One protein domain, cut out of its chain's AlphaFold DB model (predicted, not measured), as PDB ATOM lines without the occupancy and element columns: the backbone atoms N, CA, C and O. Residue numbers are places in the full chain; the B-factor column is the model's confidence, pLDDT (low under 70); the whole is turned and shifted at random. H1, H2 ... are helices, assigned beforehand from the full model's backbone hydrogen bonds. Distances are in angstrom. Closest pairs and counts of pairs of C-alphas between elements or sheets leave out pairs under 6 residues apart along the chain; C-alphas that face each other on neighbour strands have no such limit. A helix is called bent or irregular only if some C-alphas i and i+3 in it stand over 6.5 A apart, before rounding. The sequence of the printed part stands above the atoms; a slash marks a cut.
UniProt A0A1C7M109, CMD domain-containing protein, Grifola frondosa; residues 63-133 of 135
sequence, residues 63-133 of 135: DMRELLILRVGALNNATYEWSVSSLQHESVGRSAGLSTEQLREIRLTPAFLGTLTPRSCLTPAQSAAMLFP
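This is residues 63 to 133 of the 135 residues of the protein "CMD domain-containing protein" of Grifola frondosa (UniProt A0A1C7M109). The longest helix, H1, is the core of a small four-helix domain, and three shorter helices, H2, H3 and H4, pack on it in an arc that leaves one side of H1 uncovered. H3 sits between H2 and H4 in this arc, and two long loops, residues 76 to 88 beyond H2 and residues 109 to 123 beyond H3 and H4, make the opposite ends of the longest axis. The printed part has 71 residues with four named helices, in the order H1, H2, H3, H4, and no named strand; its class is all helix. It is compact, with a radius of gyration of the C-alphas of 11.1 A, and its C-alphas span 33 by 24 by 16 A.

H1, residues 63 to 75, begins at C-alpha 63 (205.670, 201.231, 257.042) and is 18.2 A from first to last C-alpha. H2, residues 89 to 95, is 9.8 A long. H3, residues 100 to 108, is 12.0 A long and begins at C-alpha 100 (207.731, 213.869, 256.965). H4, residues 124 to 133, is 15.8 A long and ends at C-alpha 133 (202.636, 200.734, 272.259). H4 is irregular, but only just: C-alphas 130 and 133 are 6.52 A apart, and its line is a rough one.

H1 is the hub and touches H2, H3 and H4. H1 and H2 form a helical hairpin, opposite ways at a shallow tilt of 29 degrees; their closest C-alphas, of Glu 66 and Gly 93, are 5.2 A apart. H1 and H3 run the same way at a steep tilt of 36 degrees, only just past shallow; their closest C-alphas, of Ala 74 and Arg 107, are 5.6 A apart. H1 and H4 also run the same way, at a steep tilt of 37 degrees, again only just past shallow; their closest C-alphas, of Met 64 and Gln 126, are 6.3 A apart. The helix packing is mostly crossed, but only just: 1 of these 3 touching pairs is at a shallow tilt. H3 is close to H2 but not clearly touching it, the closest C-alphas being those of Glu 90 and Leu 103 at 7.6 A. H3 is likewise close to H4 but not clearly touching it, with the C-alphas of Ile 106 and Met 130 closest at 7.4 A. H2 and H4 are apart. In H1, H2 and H3 every O i to N i+4 pair is within hydrogen-bond range; in H4 3 of 6 are.

The two C-alphas farthest apart, of Ser 86 and Pro 118, are 33.3 A apart. The printed part has no cut. The links H1 to H2, of 13 residues, and H3 to H4, of 15 residues, are long; H2 to H3, of 4 residues, is tight. The mean pLDDT of the printed part is 84.8; residues 84 to 87, residues 112 to 118 and residue 133 are under 70.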
ATOM      1  N   ASP A  63     206.034 199.935 256.468       93.94
ATOM      2  CA  ASP A  63     205.670 201.231 257.042       93.94
ATOM      3  C   ASP A  63     205.096 201.098 258.464       93.94
ATOM      4  O   ASP A  63     205.495 201.843 259.359       93.94
ATOM      5  N   MET A  64     204.228 200.110 258.706       94.62
ATOM      6  CA  MET A  64     203.666 199.838 260.032       94.62
ATOM      7  C   MET A  64     204.728 199.371 261.028       94.62
ATOM      8  O   MET A  64     204.725 199.791 262.185       94.62
ATOM      9  N   ARG A  65     205.647 198.509 260.591       93.50
ATOM     10  CA  ARG A  65     206.740 198.034 261.439       93.50
ATOM     11  C   ARG A  65     207.674 199.175 261.833       93.50
ATOM     12  O   ARG A  65     207.989 199.318 263.012       93.50
ATOM     13  N   GLU A  66     208.096 199.985 260.867       94.38
ATOM     14  CA  GLU A  66     208.974 201.125 261.132       94.38
ATOM     15  C   GLU A  66     208.272 202.174 262.001       94.38
ATOM     16  O   GLU A  66     208.882 202.692 262.934       94.38
ATOM     17  N   LEU A  67     206.969 202.410 261.794       94.50
ATOM     18  CA  LEU A  67     206.154 203.244 262.679       94.50
ATOM     19  C   LEU A  67     206.211 202.755 264.129       94.50
ATOM     20  O   LEU A  67     206.467 203.556 265.024       94.50
ATOM     21  N   LEU A  68     206.001 201.457 264.374       93.00
ATOM     22  CA  LEU A  68     206.026 200.891 265.727       93.00
ATOM     23  C   LEU A  68     207.413 201.012 266.372       93.00
ATOM     24  O   LEU A  68     207.512 201.430 267.526       93.00
ATOM     25  N   ILE A  69     208.482 200.700 265.632       92.44
ATOM     26  CA  ILE A  69     209.861 200.803 266.134       92.44
ATOM     27  C   ILE A  69     210.194 202.254 266.487       92.44
ATOM     28  O   ILE A  69     210.662 202.537 267.591       92.44
ATOM     29  N   LEU A  70     209.896 203.188 265.585       94.12
ATOM     30  CA  LEU A  70     210.112 204.614 265.801       94.12
ATOM     31  C   LEU A  70     209.282 205.131 266.974       94.12
ATOM     32  O   LEU A  70     209.795 205.881 267.808       94.12
ATOM     33  N   ARG A  71     208.025 204.690 267.096       93.44
ATOM     34  CA  ARG A  71     207.152 205.074 268.205       93.44
ATOM     35  C   ARG A  71     207.721 204.631 269.547       93.44
ATOM     36  O   ARG A  71     207.854 205.458 270.448       93.44
ATOM     37  N   VAL A  72     208.112 203.364 269.670       91.62
ATOM     38  CA  VAL A  72     208.770 202.838 270.876       91.62
ATOM     39  C   VAL A  72     210.076 203.586 271.142       91.62
ATOM     40  O   VAL A  72     210.342 203.964 272.282       91.62
ATOM     41  N   GLY A  73     210.860 203.877 270.101       91.25
ATOM     42  CA  GLY A  73     212.089 204.653 270.220       91.25
ATOM     43  C   GLY A  73     211.852 206.071 270.748       91.25
ATOM     44  O   GLY A  73     212.597 206.533 271.608       91.25
ATOM     45  N   ALA A  74     210.793 206.752 270.301       91.00
ATOM     46  CA  ALA A  74     210.419 208.072 270.811       91.00
ATOM     47  C   ALA A  74     210.004 208.014 272.288       91.00
ATOM     48  O   ALA A  74     210.480 208.817 273.084       91.00
ATOM     49  N   LEU A  75     209.178 207.032 272.665       90.69
ATOM     50  CA  LEU A  75     208.720 206.848 274.047       90.69
ATOM     51  C   LEU A  75     209.866 206.518 275.015       90.69
ATOM     52  O   LEU A  75     209.828 206.925 276.173       90.69
ATOM     53  N   ASN A  76     210.901 205.823 274.538       90.88
ATOM     54  CA  ASN A  76     212.069 205.438 275.336       90.88
ATOM     55  C   ASN A  76     213.255 206.408 275.211       90.88
ATOM     56  O   ASN A  76     214.342 206.108 275.702       90.88
ATOM     57  N   ASN A  77     213.090 207.555 274.543       90.38
ATOM     58  CA  ASN A  77     214.179 208.494 274.246       90.38
ATOM     59  C   ASN A  77     215.385 207.841 273.533       90.38
ATOM     60  O   ASN A  77     216.528 208.286 273.670       90.38
ATOM     61  N   ALA A  78     215.145 206.795 272.739       88.94
ATOM     62  CA  ALA A  78     216.159 206.088 271.969       88.94
ATOM     63  C   ALA A  78     216.490 206.872 270.688       88.94
ATOM     64  O   ALA A  78     216.041 206.554 269.586       88.94
ATOM     65  N   THR A  79     217.291 207.930 270.830       85.94
ATOM     66  CA  THR A  79     217.640 208.834 269.720       85.94
ATOM     67  C   THR A  79     218.340 208.138 268.553       85.94
ATOM     68  O   THR A  79     218.305 208.655 267.441       85.94
ATOM     69  N   TYR A  80     218.976 206.987 268.800       85.38
ATOM     70  CA  TYR A  80     219.635 206.180 267.772       85.38
ATOM     71  C   TYR A  80     218.665 205.714 266.683       85.38
ATOM     72  O   TYR A  80     218.974 205.843 265.503       85.38
ATOM     73  N   GLU A  81     217.467 205.265 267.065       84.81
ATOM     74  CA  GLU A  81     216.478 204.717 266.124       84.81
ATOM     75  C   GLU A  81     215.985 205.773 265.119       84.81
ATOM     76  O   GLU A  81     215.659 205.470 263.973       84.81
ATOM     77  N   TRP A  82     216.010 207.040 265.537       89.31
ATOM     78  CA  TRP A  82     215.633 208.214 264.748       89.31
ATOM     79  C   TRP A  82     216.807 208.832 263.965       89.31
ATOM     80  O   TRP A  82     216.664 209.895 263.365       89.31
ATOM     81  N   SER A  83     217.996 208.224 263.992       80.06
ATOM     82  CA  SER A  83     219.181 208.763 263.317       80.06
ATOM     83  C   SER A  83     219.130 208.509 261.806       80.06
ATOM     84  O   SER A  83     219.406 207.406 261.329       80.06
ATOM     85  N   VAL A  84     218.839 209.560 261.034       60.81
ATOM     86  CA  VAL A  84     218.843 209.518 259.558       60.81
ATOM     87  C   VAL A  84     220.250 209.295 258.997       60.81
ATOM     88  O   VAL A  84     220.417 208.565 258.024       60.81
ATOM     89  N   SER A  85     221.280 209.871 259.630       54.56
ATOM     90  CA  SER A  85     222.672 209.753 259.168       54.56
ATOM     91  C   SER A  85     223.244 208.344 259.312       54.56
ATOM     92  O   SER A  85     224.227 208.017 258.659       54.56
ATOM     93  N   SER A  86     222.646 207.521 260.177       57.41
ATOM     94  CA  SER A  86     223.129 206.177 260.506       57.41
ATOM     95  C   SER A  86     222.323 205.072 259.814       57.41
ATOM     96  O   SER A  86     222.425 203.921 260.229       57.41
ATOM     97  N   LEU A  87     221.507 205.408 258.801       62.19
ATOM     98  CA  LEU A  87     220.621 204.471 258.089       62.19
ATOM     99  C   LEU A  87     219.756 203.625 259.042       62.19
ATOM    100  O   LEU A  87     219.615 202.414 258.876       62.19
ATOM    101  N   GLN A  88     219.214 204.258 260.088       83.06
ATOM    102  CA  GLN A  88     218.327 203.588 261.041       83.06
ATOM    103  C   GLN A  88     216.863 203.695 260.592       83.06
ATOM    104  O   GLN A  88     216.560 203.952 259.422       83.06
ATOM    105  N   HIS A  89     215.940 203.468 261.516       90.88
ATOM    106  CA  HIS A  89     214.536 203.203 261.231       90.88
ATOM    107  C   HIS A  89     213.800 204.372 260.560       90.88
ATOM    108  O   HIS A  89     212.913 204.139 259.744       90.88
ATOM    109  N   GLU A  90     214.214 205.633 260.773       92.69
ATOM    110  CA  GLU A  90     213.615 206.758 260.030       92.69
ATOM    111  C   GLU A  90     213.867 206.627 258.519       92.69
ATOM    112  O   GLU A  90     212.958 206.827 257.714       92.69
ATOM    113  N   SER A  91     215.091 206.264 258.124       91.19
ATOM    114  CA  SER A  91     215.454 206.138 256.708       91.19
ATOM    115  C   SER A  91     214.672 205.012 256.023       91.19
ATOM    116  O   SER A  91     214.137 205.213 254.933       91.19
ATOM    117  N   VAL A  92     214.512 203.874 256.708       91.06
ATOM    118  CA  VAL A  92     213.732 202.724 256.229       91.06
ATOM    119  C   VAL A  92     212.248 203.080 256.145       91.06
ATOM    120  O   VAL A  92     211.609 202.804 255.132       91.06
ATOM    121  N   GLY A  93     211.712 203.763 257.161       93.75
ATOM    122  CA  GLY A  93     210.331 204.239 257.178       93.75
ATOM    123  C   GLY A  93     210.015 205.167 256.003       93.75
ATOM    124  O   GLY A  93     208.984 205.005 255.350       93.75
ATOM    125  N   ARG A  94     210.927 206.087 255.663       95.12
ATOM    126  CA  ARG A  94     210.797 206.952 254.476       95.12
ATOM    127  C   ARG A  94     210.803 206.152 253.179       95.12
ATOM    128  O   ARG A  94     209.953 206.385 252.325       95.12
ATOM    129  N   SER A  95     211.720 205.194 253.031       93.06
ATOM    130  CA  SER A  95     211.754 204.303 251.862       93.06
ATOM    131  C   SER A  95     210.488 203.449 251.728       93.06
ATOM    132  O   SER A  95     210.128 203.075 250.616       93.06
ATOM    133  N   ALA A  96     209.797 203.181 252.838       93.75
ATOM    134  CA  ALA A  96     208.508 202.496 252.870       93.75
ATOM    135  C   ALA A  96     207.294 203.421 252.646       93.75
ATOM    136  O   ALA A  96     206.166 202.938 252.608       93.75
ATOM    137  N   GLY A  97     207.508 204.731 252.477       95.12
ATOM    138  CA  GLY A  97     206.461 205.700 252.155       95.12
ATOM    139  C   GLY A  97     205.968 206.561 253.320       95.12
ATOM    140  O   GLY A  97     205.040 207.341 253.114       95.12
ATOM    141  N   LEU A  98     206.574 206.482 254.514       95.94
ATOM    142  CA  LEU A  98     206.223 207.395 255.607       95.94
ATOM    143  C   LEU A  98     206.620 208.835 255.256       95.94
ATOM    144  O   LEU A  98     207.793 209.133 254.999       95.94
ATOM    145  N   SER A  99     205.640 209.740 255.272       96.19
ATOM    146  CA  SER A  99     205.872 211.159 254.996       96.19
ATOM    147  C   SER A  99     206.576 211.857 256.164       96.19
ATOM    148  O   SER A  99     206.608 211.374 257.299       96.19
ATOM    149  N   THR A 100     207.131 213.042 255.907       95.19
ATOM    150  CA  THR A 100     207.731 213.869 256.965       95.19
ATOM    151  C   THR A 100     206.708 214.244 258.040       95.19
ATOM    152  O   THR A 100     207.035 214.252 259.225       95.19
ATOM    153  N   GLU A 101     205.468 214.524 257.644       94.81
ATOM    154  CA  GLU A 101     204.357 214.838 258.541       94.81
ATOM    155  C   GLU A 101     204.022 213.636 259.426       94.81
ATOM    156  O   GLU A 101     203.919 213.793 260.643       94.81
ATOM    157  N   GLN A 102     203.957 212.434 258.844       95.06
ATOM    158  CA  GLN A 102     203.691 211.196 259.583       95.06
ATOM    159  C   GLN A 102     204.804 210.895 260.585       95.06
ATOM    160  O   GLN A 102     204.531 210.645 261.756       95.06
ATOM    161  N   LEU A 103     206.071 210.996 260.174       95.06
ATOM    162  CA  LEU A 103     207.222 210.809 261.066       95.06
ATOM    163  C   LEU A 103     207.226 211.819 262.217       95.06
ATOM    164  O   LEU A 103     207.522 211.465 263.361       95.06
ATOM    165  N   ARG A 104     206.854 213.073 261.936       93.62
ATOM    166  CA  ARG A 104     206.698 214.106 262.963       93.62
ATOM    167  C   ARG A 104     205.579 213.750 263.940       93.62
ATOM    168  O   ARG A 104     205.781 213.885 265.144       93.62
ATOM    169  N   GLU A 105     204.432 213.291 263.448       92.62
ATOM    170  CA  GLU A 105     203.311 212.861 264.286       92.62
ATOM    171  C   GLU A 105     203.705 211.672 265.178       92.62
ATOM    172  O   GLU A 105     203.512 211.734 266.394       92.62
ATOM    173  N   ILE A 106     204.357 210.647 264.618       92.69
ATOM    174  CA  ILE A 106     204.854 209.472 265.355       92.69
ATOM    175  C   ILE A 106     205.791 209.892 266.498       92.69
ATOM    176  O   ILE A 106     205.682 209.389 267.624       92.69
ATOM    177  N   ARG A 107     206.692 210.844 266.223       92.31
ATOM    178  CA  ARG A 107     207.697 211.315 267.185       92.31
ATOM    179  C   ARG A 107     207.116 212.184 268.294       92.31
ATOM    180  O   ARG A 107     207.548 212.067 269.436       92.31
ATOM    181  N   LEU A 108     206.209 213.099 267.949       90.56
ATOM    182  CA  LEU A 108     205.791 214.186 268.841       90.56
ATOM    183  C   LEU A 108     204.483 213.915 269.585       90.56
ATOM    184  O   LEU A 108     204.188 214.625 270.543       90.56
ATOM    185  N   THR A 109     203.703 212.911 269.177       88.00
ATOM    186  CA  THR A 109     202.469 212.549 269.885       88.00
ATOM    187  C   THR A 109     202.802 212.111 271.317       88.00
ATOM    188  O   THR A 109     203.583 211.173 271.491       88.00
ATOM    189  N   PRO A 110     202.244 212.726 272.370       82.62
ATOM    190  CA  PRO A 110     202.493 212.277 273.739       82.62
ATOM    191  C   PRO A 110     201.963 210.859 273.986       82.62
ATOM    192  O   PRO A 110     201.099 210.368 273.254       82.62
ATOM    193  N   ALA A 111     202.479 210.179 275.008       73.06
ATOM    194  CA  ALA A 111     201.871 208.928 275.459       73.06
ATOM    195  C   ALA A 111     200.402 209.184 275.864       73.06
ATOM    196  O   ALA A 111     200.086 210.255 276.383       73.06
ATOM    197  N   PHE A 112     199.509 208.223 275.601       69.50
ATOM    198  CA  PHE A 112     198.087 208.253 275.989       69.50
ATOM    199  C   PHE A 112     197.173 209.299 275.301       69.50
ATOM    200  O   PHE A 112     195.996 209.379 275.640       69.50
ATOM    201  N   LEU A 113     197.649 210.059 274.300       64.69
ATOM    202  CA  LEU A 113     196.827 211.009 273.514       64.69
ATOM    203  C   LEU A 113     196.480 210.537 272.089       64.69
ATOM    204  O   LEU A 113     195.932 211.311 271.305       64.69
ATOM    205  N   GLY A 114     196.776 209.283 271.735       55.09
ATOM    206  CA  GLY A 114     196.670 208.798 270.350       55.09
ATOM    207  C   GLY A 114     195.264 208.845 269.730       55.09
ATOM    208  O   GLY A 114     195.140 208.736 268.518       55.09
ATOM    209  N   THR A 115     194.208 209.034 270.529       54.12
ATOM    210  CA  THR A 115     192.815 209.141 270.059       54.12
ATOM    211  C   THR A 115     192.324 210.580 269.872       54.12
ATOM    212  O   THR A 115     191.212 210.776 269.387       54.12
ATOM    213  N   LEU A 116     193.115 211.591 270.255       54.66
ATOM    214  CA  LEU A 116     192.657 212.984 270.346       54.66
ATOM    215  C   LEU A 116     193.290 213.934 269.321       54.66
ATOM    216  O   LEU A 116     193.031 215.133 269.400       54.66
ATOM    217  N   THR A 117     194.085 213.456 268.354       58.47
ATOM    218  CA  THR A 117     194.599 214.297 267.257       58.47
ATOM    219  C   THR A 117     193.495 214.538 266.216       58.47
ATOM    220  O   THR A 117     193.217 213.664 265.396       58.47
ATOM    221  N   PRO A 118     192.854 215.726 266.167       58.88
ATOM    222  CA  PRO A 118     191.641 215.935 265.362       58.88
ATOM    223  C   PRO A 118     191.903 215.967 263.847       58.88
ATOM    224  O   PRO A 118     190.966 216.047 263.057       58.88
ATOM    225  N   ARG A 119     193.180 215.962 263.434       73.88
ATOM    226  CA  ARG A 119     193.655 215.918 262.042       73.88
ATOM    227  C   ARG A 119     194.957 215.123 261.965       73.88
ATOM    228  O   ARG A 119     196.021 215.698 261.748       73.88
ATOM    229  N   SER A 120     194.872 213.822 262.216       86.00
ATOM    230  CA  SER A 120     195.995 212.916 261.973       86.00
ATOM    231  C   SER A 120     196.313 212.848 260.474       86.00
ATOM    232  O   SER A 120     195.399 212.841 259.645       86.00
ATOM    233  N   CYS A 121     197.599 212.805 260.126       91.56
ATOM    234  CA  CYS A 121     198.071 212.515 258.766       91.56
ATOM    235  C   CYS A 121     198.364 211.018 258.550       91.56
ATOM    236  O   CYS A 121     198.801 210.606 257.470       91.56
ATOM    237  N   LEU A 122     198.125 210.196 259.573       91.50
ATOM    238  CA  LEU A 122     198.241 208.746 259.521       91.50
ATOM    239  C   LEU A 122     196.980 208.124 258.911       91.50
ATOM    240  O   LEU A 122     195.866 208.635 259.044       91.50
ATOM    241  N   THR A 123     197.150 206.985 258.244       92.00
ATOM    242  CA  THR A 123     196.009 206.167 257.811       92.00
ATOM    243  C   THR A 123     195.294 205.555 259.023       92.00
ATOM    244  O   THR A 123     195.912 205.400 260.077       92.00
ATOM    245  N   PRO A 124     194.030 205.102 258.899       89.62
ATOM    246  CA  PRO A 124     193.328 204.457 260.011       89.62
ATOM    247  C   PRO A 124     194.097 203.285 260.644       89.62
ATOM    248  O   PRO A 124     194.113 203.144 261.866       89.62
ATOM    249  N   ALA A 125     194.784 202.475 259.831       90.12
ATOM    250  CA  ALA A 125     195.601 201.362 260.317       90.12
ATOM    251  C   ALA A 125     196.841 201.838 261.093       90.12
ATOM    252  O   ALA A 125     197.165 201.290 262.146       90.12
ATOM    253  N   GLN A 126     197.514 202.885 260.610       92.00
ATOM    254  CA  GLN A 126     198.667 203.487 261.284       92.00
ATOM    255  C   GLN A 126     198.261 204.174 262.599       92.00
ATOM    256  O   GLN A 126     198.949 204.021 263.607       92.00
ATOM    257  N   SER A 127     197.113 204.856 262.629       89.31
ATOM    258  CA  SER A 127     196.561 205.445 263.855       89.31
ATOM    259  C   SER A 127     196.215 204.381 264.896       89.31
ATOM    260  O   SER A 127     196.507 204.559 266.077       89.31
ATOM    261  N   ALA A 128     195.658 203.240 264.477       86.38
ATOM    262  CA  ALA A 128     195.429 202.113 265.380       86.38
ATOM    263  C   ALA A 128     196.751 201.545 265.930       86.38
ATOM    264  O   ALA A 128     196.867 201.293 267.130       86.38
ATOM    265  N   ALA A 129     197.774 201.408 265.080       86.62
ATOM    266  CA  ALA A 129     199.099 200.948 265.495       86.62
ATOM    267  C   ALA A 129     199.776 201.897 266.499       86.62
ATOM    268  O   ALA A 129     200.487 201.429 267.383       86.62
ATOM    269  N   MET A 130     199.527 203.207 266.421       86.31
ATOM    270  CA  MET A 130     200.044 204.194 267.380       86.31
ATOM    271  C   MET A 130     199.519 204.006 268.810       86.31
ATOM    272  O   MET A 130     200.207 204.406 269.752       86.31
ATOM    273  N   LEU A 131     198.334 203.409 268.985       78.44
ATOM    274  CA  LEU A 131     197.714 203.202 270.299       78.44
ATOM    275  C   LEU A 131     198.307 202.009 271.050       78.44
ATOM    276  O   LEU A 131     198.499 202.085 272.262       78.44
ATOM    277  N   PHE A 132     198.638 200.936 270.333       71.94
ATOM    278  CA  PHE A 132     199.128 199.686 270.914       71.94
ATOM    279  C   PHE A 132     200.390 199.826 271.797       71.94
ATOM    280  O   PHE A 132     200.393 199.291 272.899       71.94
ATOM    281  N   PRO A 133     201.453 200.561 271.410       63.81
ATOM    282  CA  PRO A 133     202.636 200.734 272.259       63.81
ATOM    283  C   PRO A 133     202.437 201.755 273.394       63.81
ATOM    284  O   PRO A 133     203.388 202.054 274.111       63.81
TER     285      PRO A 133